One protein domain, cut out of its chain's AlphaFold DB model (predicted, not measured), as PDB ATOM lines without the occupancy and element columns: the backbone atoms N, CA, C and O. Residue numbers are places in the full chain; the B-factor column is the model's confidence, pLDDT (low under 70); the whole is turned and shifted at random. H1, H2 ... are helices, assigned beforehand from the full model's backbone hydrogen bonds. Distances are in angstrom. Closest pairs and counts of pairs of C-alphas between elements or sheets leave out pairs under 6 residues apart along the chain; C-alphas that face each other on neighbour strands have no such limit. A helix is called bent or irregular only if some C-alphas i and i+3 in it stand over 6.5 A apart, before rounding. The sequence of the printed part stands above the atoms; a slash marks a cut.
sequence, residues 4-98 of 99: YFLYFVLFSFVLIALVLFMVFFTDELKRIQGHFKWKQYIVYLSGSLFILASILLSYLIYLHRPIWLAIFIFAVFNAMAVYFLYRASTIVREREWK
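AT A GLANCE: This is residues 4 to 98 of the 99 residues of an uncharacterized protein of Deltaproteobacteria bacterium CG_4_8_14_3_um_filter_45_9 (UniProt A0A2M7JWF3). Three long helices lie side by side in a flat row, folded back and forth like a flattened S, with H2 in the middle, H3 packed closely along one side of it and H1 on the other side at a wider spacing. Each helix runs the opposite way to the one before, and residues 93 to 98, of which 93 to 96 belong to H3, stick out beyond the row. The printed part has 95 residues, with three named helices in the order H1, H2, H3 and no named strand, and its class is all helix. The whole is loose, with a radius of gyration of the C-alphas of 16.3 A, and flat, with spans of 54 by 28 by 11 A.

IN THESE COORDINATES: H1 takes residues 4 to 31 and measures 40.8 A from first to last C-alpha, beginning at C-alpha 4 at (-9.990, -103.940, 18.855). After a short link of 6 residues, H2 takes residues 38 to 64 and measures 38.7 A, beginning at C-alpha 38 at (2.244, -96.211, -18.612). After a tight link of 2 residues, H3, the longest helix, takes residues 67 to 96 and measures 44.3 A, ending at C-alpha 96 at (-8.595, -91.897, -32.091).

HOW THE PARTS SIT: H1 and H2 form a helical hairpin, but they only just touch, with 3 pairs of C-alphas within 8 A. Their closest C-alphas are those of Val 14 and Leu 56, 7.8 A apart. They run opposite ways at a shallow tilt of 14 degrees, and their centres are 11.7 A apart. H2 and H3 form a second helical hairpin and touch, with 48 pairs of C-alphas within 8 A. Their closest C-alphas are those of Gly 47 and Ala 81, 4.2 A apart. These two helices run opposite ways at a shallow tilt of 8 degrees, and their centres are 9.8 A apart. H1 and H3 are apart. In H1 and H2 every O i to N i+4 pair is within hydrogen-bond range; in H3 23 of 26 such pairs are. No helix is bent or irregular.

THE WHOLE: The two C-alphas farthest apart are those of Phe 5 and Lys 98, 55.7 A. The printed part has no cut, and neither link is long. Residues 93 to 98 stand free. The mean pLDDT of the printed part is 70.9, and 35 residues are under 70, among them residues 12 to 15, 24 to 41 and 92 to 98. The mean pLDDT is 68 in H1, 76 in H2 and 72 in H3.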
ATOM      1  N   TYR A   4     -11.056-104.699  19.509       70.75
ATOM      2  CA  TYR A   4      -9.990-103.940  18.855       70.75
ATOM      3  C   TYR A   4      -8.926-104.822  18.191       70.75
ATOM      4  O   TYR A   4      -8.474-104.514  17.088       70.75
ATOM      5  N   PHE A   5      -8.553-105.936  18.823       69.50
ATOM      6  CA  PHE A   5      -7.604-106.893  18.256       69.50
ATOM      7  C   PHE A   5      -8.193-107.579  17.018       69.50
ATOM      8  O   PHE A   5      -7.516-107.706  16.000       69.50
ATOM      9  N   LEU A   6      -9.482-107.938  17.059       70.81
ATOM     10  CA  LEU A   6     -10.183-108.504  15.906       70.81
ATOM     11  C   LEU A   6     -10.217-107.520  14.720       70.81
ATOM     12  O   LEU A   6      -9.948-107.920  13.587       70.81
ATOM     13  N   TYR A   7     -10.479-106.232  14.969       69.06
ATOM     14  CA  TYR A   7     -10.452-105.202  13.923       69.06
ATOM     15  C   TYR A   7      -9.060-104.966  13.345       69.06
ATOM     16  O   TYR A   7      -8.929-104.804  12.133       69.06
ATOM     17  N   PHE A   8      -8.021-105.001  14.176       70.56
ATOM     18  CA  PHE A   8      -6.638-104.902  13.714       70.56
ATOM     19  C   PHE A   8      -6.253-106.070  12.795       70.56
ATOM     20  O   PHE A   8      -5.650-105.861  11.738       70.56
ATOM     21  N   VAL A   9      -6.642-107.296  13.158       70.44
ATOM     22  CA  VAL A   9      -6.394-108.492  12.342       70.44
ATOM     23  C   VAL A   9      -7.140-108.401  11.008       70.44
ATOM     24  O   VAL A   9      -6.525-108.581   9.959       70.44
ATOM     25  N   LEU A  10      -8.429-108.044  11.022       68.44
ATOM     26  CA  LEU A  10      -9.226-107.843   9.803       68.44
ATOM     27  C   LEU A  10      -8.629-106.764   8.893       68.44
ATOM     28  O   LEU A  10      -8.489-106.978   7.691       68.44
ATOM     29  N   PHE A  11      -8.228-105.625   9.461       71.56
ATOM     30  CA  PHE A  11      -7.589-104.547   8.711       71.56
ATOM     31  C   PHE A  11      -6.273-105.002   8.072       71.56
ATOM     32  O   PHE A  11      -6.035-104.733   6.896       71.56
ATOM     33  N   SER A  12      -5.450-105.747   8.812       66.56
ATOM     34  CA  SER A  12      -4.183-106.291   8.313       66.56
ATOM     35  C   SER A  12      -4.400-107.272   7.160       66.56
ATOM     36  O   SER A  12      -3.697-107.197   6.154       66.56
ATOM     37  N   PHE A  13      -5.410-108.142   7.254       69.12
ATOM     38  CA  PHE A  13      -5.786-109.047   6.164       69.12
ATOM     39  C   PHE A  13      -6.193-108.290   4.904       69.12
ATOM     40  O   PHE A  13      -5.753-108.643   3.810       69.12
ATOM     41  N   VAL A  14      -6.991-107.230   5.046       69.44
ATOM     42  CA  VAL A  14      -7.374-106.428   3.885       69.44
ATOM     43  C   VAL A  14      -6.174-105.685   3.315       69.44
ATOM     44  O   VAL A  14      -6.023-105.662   2.100       69.44
ATOM     45  N   LEU A  15      -5.295-105.132   4.150       69.69
ATOM     46  CA  LEU A  15      -4.084-104.456   3.685       69.69
ATOM     47  C   LEU A  15      -3.193-105.408   2.872       69.69
ATOM     48  O   LEU A  15      -2.747-105.056   1.783       69.69
ATOM     49  N   ILE A  16      -2.996-106.635   3.362       72.06
ATOM     50  CA  ILE A  16      -2.245-107.685   2.664       72.06
ATOM     51  C   ILE A  16      -2.931-108.050   1.344       72.06
ATOM     52  O   ILE A  16      -2.261-108.124   0.315       72.06
ATOM     53  N   ALA A  17      -4.255-108.222   1.338       68.50
ATOM     54  CA  ALA A  17      -5.014-108.488   0.117       68.50
ATOM     55  C   ALA A  17      -4.886-107.343  -0.899       68.50
ATOM     56  O   ALA A  17      -4.760-107.598  -2.091       68.50
ATOM     57  N   LEU A  18      -4.851-106.091  -0.437       71.12
ATOM     58  CA  LEU A  18      -4.670-104.898  -1.265       71.12
ATOM     59  C   LEU A  18      -3.276-104.850  -1.898       71.12
ATOM     60  O   LEU A  18      -3.142-104.535  -3.079       71.12
ATOM     61  N   VAL A  19      -2.244-105.197  -1.126       71.38
ATOM     62  CA  VAL A  19      -0.860-105.296  -1.610       71.38
ATOM     63  C   VAL A  19      -0.723-106.433  -2.616       71.38
ATOM     64  O   VAL A  19      -0.185-106.219  -3.698       71.38
ATOM     65  N   LEU A  20      -1.254-107.621  -2.310       69.19
ATOM     66  CA  LEU A  20      -1.252-108.761  -3.232       69.19
ATOM     67  C   LEU A  20      -2.021-108.444  -4.514       69.19
ATOM     68  O   LEU A  20      -1.544-108.760  -5.601       69.19
ATOM     69  N   PHE A  21      -3.164-107.765  -4.398       72.62
ATOM     70  CA  PHE A  21      -3.932-107.295  -5.541       72.62
ATOM     71  C   PHE A  21      -3.119-106.305  -6.375       72.62
ATOM     72  O   PHE A  21      -3.034-106.480  -7.581       72.62
ATOM     73  N   MET A  22      -2.447-105.323  -5.763       70.62
ATOM     74  CA  MET A  22      -1.554-104.417  -6.496       70.62
ATOM     75  C   MET A  22      -0.416-105.157  -7.199       70.62
ATOM     76  O   MET A  22      -0.136-104.851  -8.355       70.62
ATOM     77  N   VAL A  23       0.239-106.111  -6.534       70.25
ATOM     78  CA  VAL A  23       1.347-106.886  -7.116       70.25
ATOM     79  C   VAL A  23       0.855-107.707  -8.304       70.25
ATOM     80  O   VAL A  23       1.402-107.568  -9.395       70.25
ATOM     81  N   PHE A  24      -0.211-108.487  -8.119       67.94
ATOM     82  CA  PHE A  24      -0.815-109.307  -9.169       67.94
ATOM     83  C   PHE A  24      -1.288-108.454 -10.347       67.94
ATOM     84  O   PHE A  24      -0.977-108.742 -11.498       67.94
ATOM     85  N   PHE A  25      -1.985-107.354 -10.062       65.75
ATOM     86  CA  PHE A  25      -2.490-106.456 -11.091       65.75
ATOM     87  C   PHE A  25      -1.341-105.775 -11.842       65.75
ATOM     88  O   PHE A  25      -1.403-105.665 -13.058       65.75
ATOM     89  N   THR A  26      -0.260-105.383 -11.159       64.75
ATOM     90  CA  THR A  26       0.941-104.812 -11.798       64.75
ATOM     91  C   THR A  26       1.636-105.821 -12.708       64.75
ATOM     92  O   THR A  26       2.109-105.446 -13.782       64.75
ATOM     93  N   ASP A  27       1.709-107.087 -12.297       65.62
ATOM     94  CA  ASP A  27       2.352-108.138 -13.082       65.62
ATOM     95  C   ASP A  27       1.533-108.484 -14.332       65.62
ATOM     96  O   ASP A  27       2.065-108.490 -15.447       65.62
ATOM     97  N   GLU A  28       0.212-108.595 -14.190       62.62
ATOM     98  CA  GLU A  28      -0.675-108.819 -15.331       62.62
ATOM     99  C   GLU A  28      -0.778-107.580 -16.237       62.62
ATOM    100  O   GLU A  28      -0.928-107.698 -17.453       62.62
ATOM    101  N   LEU A  29      -0.557-106.377 -15.696       58.72
ATOM    102  CA  LEU A  29      -0.410-105.152 -16.487       58.72
ATOM    103  C   LEU A  29       0.857-105.130 -17.345       58.72
ATOM    104  O   LEU A  29       0.819-104.595 -18.457       58.72
ATOM    105  N   LYS A  30       1.982-105.687 -16.869       60.97
ATOM    106  CA  LYS A  30       3.211-105.787 -17.681       60.97
ATOM    107  C   LYS A  30       2.974-106.631 -18.928       60.97
ATOM    108  O   LYS A  30       3.504-106.307 -19.985       60.97
ATOM    109  N   ARG A  31       2.123-107.655 -18.833       60.53
ATOM    110  CA  ARG A  31       1.714-108.489 -19.972       60.53
ATOM    111  C   ARG A  31       0.908-107.732 -21.032       60.53
ATOM    112  O   ARG A  31       0.995-108.075 -22.205       60.53
ATOM    113  N   ILE A  32       0.175-106.686 -20.648       60.69
ATOM    114  CA  ILE A  32      -0.706-105.907 -21.541       60.69
ATOM    115  C   ILE A  32       0.010-104.656 -22.107       60.69
ATOM    116  O   ILE A  32      -0.559-103.912 -22.906       60.69
ATOM    117  N   GLN A  33       1.290-104.421 -21.767       53.34
ATOM    118  CA  GLN A  33       2.082-103.239 -22.172       53.34
ATOM    119  C   GLN A  33       2.105-102.921 -23.680       53.34
ATOM    120  O   GLN A  33       2.450-101.798 -24.041       53.34
ATOM    121  N   GLY A  34       1.686-103.838 -24.556       56.97
ATOM    122  CA  GLY A  34       1.502-103.567 -25.983       56.97
ATOM    123  C   GLY A  34       0.366-102.586 -26.330       56.97
ATOM    124  O   GLY A  34       0.424-101.976 -27.394       56.97
ATOM    125  N   HIS A  35      -0.642-102.388 -25.464       56.25
ATOM    126  CA  HIS A  35      -1.878-101.673 -25.839       56.25
ATOM    127  C   HIS A  35      -2.092-100.279 -25.217       56.25
ATOM    128  O   HIS A  35      -2.744 -99.446 -25.849       56.25
ATOM    129  N   PHE A  36      -1.523 -99.958 -24.047       58.25
ATOM    130  CA  PHE A  36      -1.704 -98.638 -23.410       58.25
ATOM    131  C   PHE A  36      -0.394 -98.002 -22.910       58.25
ATOM    132  O   PHE A  36       0.596 -98.678 -22.640       58.25
ATOM    133  N   LYS A  37      -0.381 -96.666 -22.760       66.50
ATOM    134  CA  LYS A  37       0.752 -95.912 -22.185       66.50
ATOM    135  C   LYS A  37       0.790 -96.065 -20.658       66.50
ATOM    136  O   LYS A  37      -0.246 -95.960 -20.010       66.50
ATOM    137  N   TRP A  38       1.993 -96.152 -20.073       65.88
ATOM    138  CA  TRP A  38       2.244 -96.211 -18.612       65.88
ATOM    139  C   TRP A  38       1.376 -95.225 -17.805       65.88
ATOM    140  O   TRP A  38       0.736 -95.594 -16.826       65.88
ATOM    141  N   LYS A  39       1.256 -93.970 -18.263       66.00
ATOM    142  CA  LYS A  39       0.446 -92.939 -17.587       66.00
ATOM    143  C   LYS A  39      -1.025 -93.326 -17.412       66.00
ATOM    144  O   LYS A  39      -1.613 -93.000 -16.393       66.00
ATOM    145  N   GLN A  40      -1.616 -94.017 -18.378       68.94
ATOM    146  CA  GLN A  40      -3.021 -94.406 -18.332       68.94
ATOM    147  C   GLN A  40      -3.262 -95.539 -17.330       68.94
ATOM    148  O   GLN A  40      -4.259 -95.544 -16.610       68.94
ATOM    149  N   TYR A  41      -2.292 -96.444 -17.225       69.69
ATOM    150  CA  TYR A  41      -2.295 -97.526 -16.256       69.69
ATOM    151  C   TYR A  41      -2.238 -97.030 -14.808       69.69
ATOM    152  O   TYR A  41      -2.992 -97.526 -13.977       69.69
ATOM    153  N   ILE A  42      -1.421 -96.010 -14.509       72.62
ATOM    154  CA  ILE A  42      -1.376 -95.389 -13.164       72.62
ATOM    155  C   ILE A  42      -2.750 -94.870 -12.771       72.62
ATOM    156  O   ILE A  42      -3.188 -95.058 -11.638       72.62
ATOM    157  N   VAL A  43      -3.423 -94.204 -13.709       76.75
ATOM    158  CA  VAL A  43      -4.711 -93.565 -13.453       76.75
ATOM    159  C   VAL A  43      -5.802 -94.629 -13.265       76.75
ATOM    160  O   VAL A  43      -6.587 -94.512 -12.327       76.75
ATOM    161  N   TYR A  44      -5.802 -95.705 -14.062       73.25
ATOM    162  CA  TYR A  44      -6.694 -96.857 -13.856       73.25
ATOM    163  C   TYR A  44      -6.463 -97.545 -12.508       73.25
ATOM    164  O   TYR A  44      -7.416 -97.775 -11.766       73.25
ATOM    165  N   LEU A  45      -5.203 -97.833 -12.169       76.56
ATOM    166  CA  LEU A  45      -4.837 -98.464 -10.903       76.56
ATOM    167  C   LEU A  45      -5.285 -97.601  -9.719       76.56
ATOM    168  O   LEU A  45      -5.889 -98.102  -8.776       76.56
ATOM    169  N   SER A  46      -5.048 -96.291  -9.802       73.44
ATOM    170  CA  SER A  46      -5.467 -95.331  -8.779       73.44
ATOM    171  C   SER A  46      -6.989 -95.320  -8.613       73.44
ATOM    172  O   SER A  46      -7.474 -95.394  -7.488       73.44
ATOM    173  N   GLY A  47      -7.755 -95.308  -9.709       78.12
ATOM    174  CA  GLY A  47      -9.219 -95.395  -9.663       78.12
ATOM    175  C   GLY A  47      -9.716 -96.658  -8.954       78.12
ATOM    176  O   GLY A  47     -10.518 -96.567  -8.026       78.12
ATOM    177  N   SER A  48      -9.184 -97.825  -9.320       75.94
ATOM    178  CA  SER A  48      -9.538 -99.105  -8.687       75.94
ATOM    179  C   SER A  48      -9.187 -99.147  -7.197       75.94
ATOM    180  O   SER A  48      -9.963 -99.657  -6.387       75.94
ATOM    181  N   LEU A  49      -8.049 -98.565  -6.810       79.44
ATOM    182  CA  LEU A  49      -7.642 -98.461  -5.409       79.44
ATOM    183  C   LEU A  49      -8.584 -97.579  -4.593       79.44
ATOM    184  O   LEU A  49      -8.891 -97.920  -3.454       79.44
ATOM    185  N   PHE A  50      -9.083 -96.485  -5.171       75.69
ATOM    186  CA  PHE A  50     -10.080 -95.640  -4.514       75.69
ATOM    187  C   PHE A  50     -11.393 -96.391  -4.261       75.69
ATOM    188  O   PHE A  50     -11.968 -96.232  -3.186       75.69
ATOM    189  N   ILE A  51     -11.834 -97.260  -5.180       76.81
ATOM    190  CA  ILE A  51     -13.015 -98.118  -4.964       76.81
ATOM    191  C   ILE A  51     -12.759 -99.078  -3.803       76.81
ATOM    192  O   ILE A  51     -13.566 -99.148  -2.875       76.81
ATOM    193  N   LEU A  52     -11.625 -99.780  -3.808       79.94
ATOM    194  CA  LEU A  52     -11.317-100.757  -2.762       79.94
ATOM    195  C   LEU A  52     -11.166-100.092  -1.385       79.94
ATOM    196  O   LEU A  52     -11.721-100.564  -0.391       79.94
ATOM    197  N   ALA A  53     -10.475 -98.951  -1.339       77.31
ATOM    198  CA  ALA A  53     -10.329 -98.144  -0.137       77.31
ATOM    199  C   ALA A  53     -11.678 -97.598   0.352       77.31
ATOM    200  O   ALA A  53     -11.898 -97.556   1.559       77.31
ATOM    201  N   SER A  54     -12.600 -97.235  -0.552       81.69
ATOM    202  CA  SER A  54     -13.932 -96.739  -0.180       81.69
ATOM    203  C   SER A  54     -14.715 -97.760   0.642       81.69
ATOM    204  O   SER A  54     -15.287 -97.411   1.672       81.69
ATOM    205  N   ILE A  55     -14.694 -99.028   0.221       77.31
ATOM    206  CA  ILE A  55     -15.427-100.118   0.868       77.31
ATOM    207  C   ILE A  55     -14.824-100.373   2.246       77.31
ATOM    208  O   ILE A  55     -15.543-100.407   3.245       77.31
ATOM    209  N   LEU A  56     -13.495-100.488   2.307       78.25
ATOM    210  CA  LEU A  56     -12.785-100.773   3.546       78.25
ATOM    211  C   LEU A  56     -12.947 -99.652   4.580       78.25
ATOM    212  O   LEU A  56     -13.268 -99.906   5.741       78.25
ATOM    213  N   LEU A  57     -12.730 -98.408   4.156       76.50
ATOM    214  CA  LEU A  57     -12.762 -97.246   5.034       76.50
ATOM    215  C   LEU A  57     -14.190 -96.947   5.495       76.50
ATOM    216  O   LEU A  57     -14.408 -96.685   6.674       76.50
ATOM    217  N   SER A  58     -15.174 -97.062   4.597       76.06
ATOM    218  CA  SER A  58     -16.588 -96.935   4.955       76.06
ATOM    219  C   SER A  58     -17.000 -97.995   5.976       76.06
ATOM    220  O   SER A  58     -17.661 -97.667   6.957       76.06
ATOM    221  N   TYR A  59     -16.567 -99.247   5.801       78.00
ATOM    222  CA  TYR A  59     -16.856-100.318   6.754       78.00
ATOM    223  C   TYR A  59     -16.233-100.053   8.131       78.00
ATOM    224  O   TYR A  59     -16.918-100.161   9.146       78.00
ATOM    225  N   LEU A  60     -14.965 -99.632   8.183       79.50
ATOM    226  CA  LEU A  60     -14.286 -99.300   9.441       79.50
ATOM    227  C   LEU A  60     -14.983 -98.148  10.183       79.50
ATOM    228  O   LEU A  60     -15.118 -98.173  11.409       79.50
ATOM    229  N   ILE A  61     -15.427 -97.140   9.433       78.62
ATOM    230  CA  ILE A  61     -16.097 -95.958   9.970       78.62
ATOM    231  C   ILE A  61     -17.499 -96.305  10.442       78.62
ATOM    232  O   ILE A  61     -17.849 -95.922  11.548       78.62
ATOM    233  N   TYR A  62     -18.262 -97.092   9.687       78.62
ATOM    234  CA  TYR A  62     -19.561 -97.608  10.125       78.62
ATOM    235  C   TYR A  62     -19.485 -98.299  11.497       78.62
ATOM    236  O   TYR A  62     -20.385 -98.179  12.322       78.62
ATOM    237  N   LEU A  63     -18.373 -98.979  11.753       80.69
ATOM    238  CA  LEU A  63     -18.119 -99.744  12.966       80.69
ATOM    239  C   LEU A  63     -17.813 -98.881  14.206       80.69
ATOM    240  O   LEU A  63     -18.055 -99.320  15.327       80.69
ATOM    241  N   HIS A  64     -17.267 -97.673  14.018       75.56
ATOM    242  CA  HIS A  64     -16.781 -96.802  15.106       75.56
ATOM    243  C   HIS A  64     -17.457 -95.419  15.150       75.56
ATOM    244  O   HIS A  64     -17.226 -94.637  16.075       75.56
ATOM    245  N   ARG A  65     -18.234 -95.058  14.127       79.69
ATOM    246  CA  ARG A  65     -18.777 -93.717  13.870       79.69
ATOM    247  C   ARG A  65     -20.187 -93.822  13.261       79.69
ATOM    248  O   ARG A  65     -20.578 -94.883  12.787       79.69
ATOM    249  N   PRO A  66     -20.971 -92.729  13.263       82.12
ATOM    250  CA  PRO A  66     -22.325 -92.731  12.713       82.12
ATOM    251  C   PRO A  66     -22.377 -93.108  11.226       82.12
ATOM    252  O   PRO A  66     -21.550 -92.670  10.426       82.12
ATOM    253  N   ILE A  67     -23.424 -93.850  10.857       79.31
ATOM    254  CA  ILE A  67     -23.646 -94.405   9.512       79.31
ATOM    255  C   ILE A  67     -23.591 -93.356   8.392       79.31
ATOM    256  O   ILE A  67     -23.046 -93.619   7.325       79.31
ATOM    257  N   TRP A  68     -24.077 -92.138   8.649       79.06
ATOM    258  CA  TRP A  68     -24.046 -91.037   7.682       79.06
ATOM    259  C   TRP A  68     -22.620 -90.655   7.266       79.06
ATOM    260  O   TRP A  68     -22.387 -90.334   6.103       79.06
ATOM    261  N   LEU A  69     -21.653 -90.745   8.187       74.50
ATOM    262  CA  LEU A  69     -20.246 -90.462   7.901       74.50
ATOM    263  C   LEU A  69     -19.629 -91.547   7.005       74.50
ATOM    264  O   LEU A  69     -18.852 -91.233   6.105       74.50
ATOM    265  N   ALA A  70     -20.004 -92.812   7.221       73.50
ATOM    266  CA  ALA A  70     -19.577 -93.932   6.383       73.50
ATOM    267  C   ALA A  70     -20.111 -93.786   4.950       73.50
ATOM    268  O   ALA A  70     -19.336 -93.824   3.995       73.50
ATOM    269  N   ILE A  71     -21.412 -93.501   4.806       75.06
ATOM    270  CA  ILE A  71     -22.058 -93.259   3.505       75.06
ATOM    271  C   ILE A  71     -21.404 -92.077   2.779       75.06
ATOM    272  O   ILE A  71     -21.120 -92.168   1.584       75.06
ATOM    273  N   PHE A  72     -21.122 -90.983   3.492       79.88
ATOM    274  CA  PHE A  72     -20.455 -89.817   2.916       79.88
ATOM    275  C   PHE A  72     -19.072 -90.168   2.355       79.88
ATOM    276  O   PHE A  72     -18.757 -89.836   1.215       79.88
ATOM    277  N   ILE A  73     -18.255 -90.895   3.121       75.19
ATOM    278  CA  ILE A  73     -16.903 -91.288   2.704       75.19
ATOM    279  C   ILE A  73     -16.941 -92.277   1.541       75.19
ATOM    280  O   ILE A  73     -16.166 -92.131   0.593       75.19
ATOM    281  N   PHE A  74     -17.878 -93.222   1.566       76.06
ATOM    282  CA  PHE A  74     -18.120 -94.125   0.450       76.06
ATOM    283  C   PHE A  74     -18.446 -93.354  -0.836       76.06
ATOM    284  O   PHE A  74     -17.825 -93.597  -1.873       76.06
ATOM    285  N   ALA A  75     -19.361 -92.384  -0.765       75.56
ATOM    286  CA  ALA A  75     -19.759 -91.569  -1.910       75.56
ATOM    287  C   ALA A  75     -18.599 -90.721  -2.457       75.56
ATOM    288  O   ALA A  75     -18.362 -90.714  -3.665       75.56
ATOM    289  N   VAL A  76     -17.832 -90.056  -1.586       78.31
ATOM    290  CA  VAL A  76     -16.692 -89.213  -1.986       78.31
ATOM    291  C   VAL A  76     -15.595 -90.033  -2.664       78.31
ATOM    292  O   VAL A  76     -15.092 -89.643  -3.720       78.31
ATOM    293  N   PHE A  77     -15.233 -91.187  -2.100       78.06
ATOM    294  CA  PHE A  77     -14.183 -92.026  -2.680       78.06
ATOM    295  C   PHE A  77     -14.614 -92.660  -4.007       78.06
ATOM    296  O   PHE A  77     -13.802 -92.730  -4.930       78.06
ATOM    297  N   ASN A  78     -15.882 -93.057  -4.148       73.75
ATOM    298  CA  ASN A  78     -16.398 -93.557  -5.424       73.75
ATOM    299  C   ASN A  78     -16.490 -92.449  -6.482       73.75
ATOM    300  O   ASN A  78     -16.136 -92.688  -7.633       73.75
ATOM    301  N   ALA A  79     -16.869 -91.221  -6.112       76.25
ATOM    302  CA  ALA A  79     -16.842 -90.082  -7.032       76.25
ATOM    303  C   ALA A  79     -15.418 -89.800  -7.551       76.25
ATOM    304  O   ALA A  79     -15.218 -89.592  -8.750       76.25
ATOM    305  N   MET A  80     -14.412 -89.874  -6.670       74.94
ATOM    306  CA  MET A  80     -13.000 -89.784  -7.058       74.94
ATOM    307  C   MET A  80     -12.572 -90.937  -7.970       74.94
ATOM    308  O   MET A  80     -11.919 -90.703  -8.986       74.94
ATOM    309  N   ALA A  81     -12.967 -92.174  -7.661       75.12
ATOM    310  CA  ALA A  81     -12.676 -93.321  -8.515       75.12
ATOM    311  C   ALA A  81     -13.240 -93.141  -9.930       75.12
ATOM    312  O   ALA A  81     -12.521 -93.344 -10.909       75.12
ATOM    313  N   VAL A  82     -14.494 -92.694 -10.047       74.00
ATOM    314  CA  VAL A  82     -15.138 -92.403 -11.336       74.00
ATOM    315  C   VAL A  82     -14.375 -91.319 -12.094       74.00
ATOM    316  O   VAL A  82     -14.144 -91.473 -13.290       74.00
ATOM    317  N   TYR A  83     -13.917 -90.263 -11.416       78.25
ATOM    318  CA  TYR A  83     -13.085 -89.232 -12.039       78.25
ATOM    319  C   TYR A  83     -11.780 -89.804 -12.611       78.25
ATOM    320  O   TYR A  83     -11.431 -89.516 -13.759       78.25
ATOM    321  N   PHE A  84     -11.069 -90.640 -11.850       73.56
ATOM    322  CA  PHE A  84      -9.841 -91.281 -12.324       73.56
ATOM    323  C   PHE A  84     -10.110 -92.221 -13.503       73.56
ATOM    324  O   PHE A  84      -9.429 -92.126 -14.521       73.56
ATOM    325  N   LEU A  85     -11.139 -93.067 -13.426       73.88
ATOM    326  CA  LEU A  85     -11.510 -93.978 -14.512       73.88
ATOM    327  C   LEU A  85     -11.927 -93.218 -15.780       73.88
ATOM    328  O   LEU A  85     -11.471 -93.546 -16.877       73.88
ATOM    329  N   TYR A  86     -12.714 -92.150 -15.635       74.44
ATOM    330  CA  TYR A  86     -13.073 -91.263 -16.739       74.44
ATOM    331  C   TYR A  86     -11.824 -90.639 -17.363       74.44
ATOM    332  O   TYR A  86     -11.625 -90.725 -18.575       74.44
ATOM    333  N   ARG A  87     -10.921 -90.089 -16.546       75.38
ATOM    334  CA  ARG A  87      -9.679 -89.489 -17.041       75.38
ATOM    335  C   ARG A  87      -8.801 -90.510 -17.761       75.38
ATOM    336  O   ARG A  87      -8.253 -90.204 -18.820       75.38
ATOM    337  N   ALA A  88      -8.725 -91.734 -17.249       73.31
ATOM    338  CA  ALA A  88      -8.015 -92.825 -17.898       73.31
ATOM    339  C   ALA A  88      -8.632 -93.196 -19.258       73.31
ATOM    340  O   ALA A  88      -7.892 -93.455 -20.205       73.31
ATOM    341  N   SER A  89      -9.961 -93.149 -19.391       69.62
ATOM    342  CA  SER A  89     -10.650 -93.378 -20.670       69.62
ATOM    343  C   SER A  89     -10.425 -92.246 -21.684       69.62
ATOM    344  O   SER A  89     -10.206 -92.503 -22.867       69.62
ATOM    345  N   THR A  90     -10.378 -90.983 -21.240       74.88
ATOM    346  CA  THR A  90     -10.160 -89.832 -22.140       74.88
ATOM    347  C   THR A  90      -8.757 -89.789 -22.746       74.88
ATOM    348  O   THR A  90      -8.599 -89.314 -23.866       74.88
ATOM    349  N   ILE A  91      -7.757 -90.359 -22.061       70.88
ATOM    350  CA  ILE A  91      -6.393 -90.511 -22.597       70.88
ATOM    351  C   ILE A  91      -6.381 -91.418 -23.848       70.88
ATOM    352  O   ILE A  91      -5.532 -91.233 -24.718       70.88
ATOM    353  N   VAL A  92      -7.330 -92.361 -23.975       60.47
ATOM    354  CA  VAL A  92      -7.524 -93.174 -25.196       60.47
ATOM    355  C   VAL A  92      -8.157 -92.347 -26.307       60.47
ATOM    356  O   VAL A  92      -7.698 -92.387 -27.443       60.47
ATOM    357  N   ARG A  93      -9.198 -91.575 -25.972       56.38
ATOM    358  CA  ARG A  93     -10.022 -90.856 -26.954       56.38
ATOM    359  C   ARG A  93      -9.264 -89.744 -27.685       56.38
ATOM    360  O   ARG A  93      -9.552 -89.468 -28.840       56.38
ATOM    361  N   GLU A  94      -8.257 -89.137 -27.054       57.53
ATOM    362  CA  GLU A  94      -7.348 -88.190 -27.728       57.53
ATOM    363  C   GLU A  94      -6.479 -88.837 -28.823       57.53
ATOM    364  O   GLU A  94      -5.894 -88.117 -29.634       57.53
ATOM    365  N   ARG A  95      -6.369 -90.172 -28.850       49.47
ATOM    366  CA  ARG A  95      -5.605 -90.919 -29.855       49.47
ATOM    367  C   ARG A  95      -6.427 -91.208 -31.109       49.47
ATOM    368  O   ARG A  95      -5.930 -90.955 -32.194       49.47
ATOM    369  N   GLU A  96      -7.681 -91.639 -30.958       53.53
ATOM    370  CA  GLU A  96      -8.595 -91.897 -32.091       53.53
ATOM    371  C   GLU A  96      -8.881 -90.647 -32.933       53.53
ATOM    372  O   GLU A  96      -9.291 -90.751 -34.080       53.53
ATOM    373  N   TRP A  97      -8.678 -89.457 -32.367       50.56
ATOM    374  CA  TRP A  97      -8.844 -88.181 -33.070       50.56
ATOM    375  C   TRP A  97      -7.568 -87.659 -33.749       50.56
ATOM    376  O   TRP A  97      -7.627 -86.631 -34.421       50.56
ATOM    377  N   LYS A  98      -6.410 -88.292 -33.522       50.88
ATOM    378  CA  LYS A  98      -5.099 -87.853 -34.042       50.88
ATOM    379  C   LYS A  98      -4.454 -88.835 -35.026       50.88
ATOM    380  O   LYS A  98      -3.393 -88.505 -35.554       50.88
TER     381      LYS A  98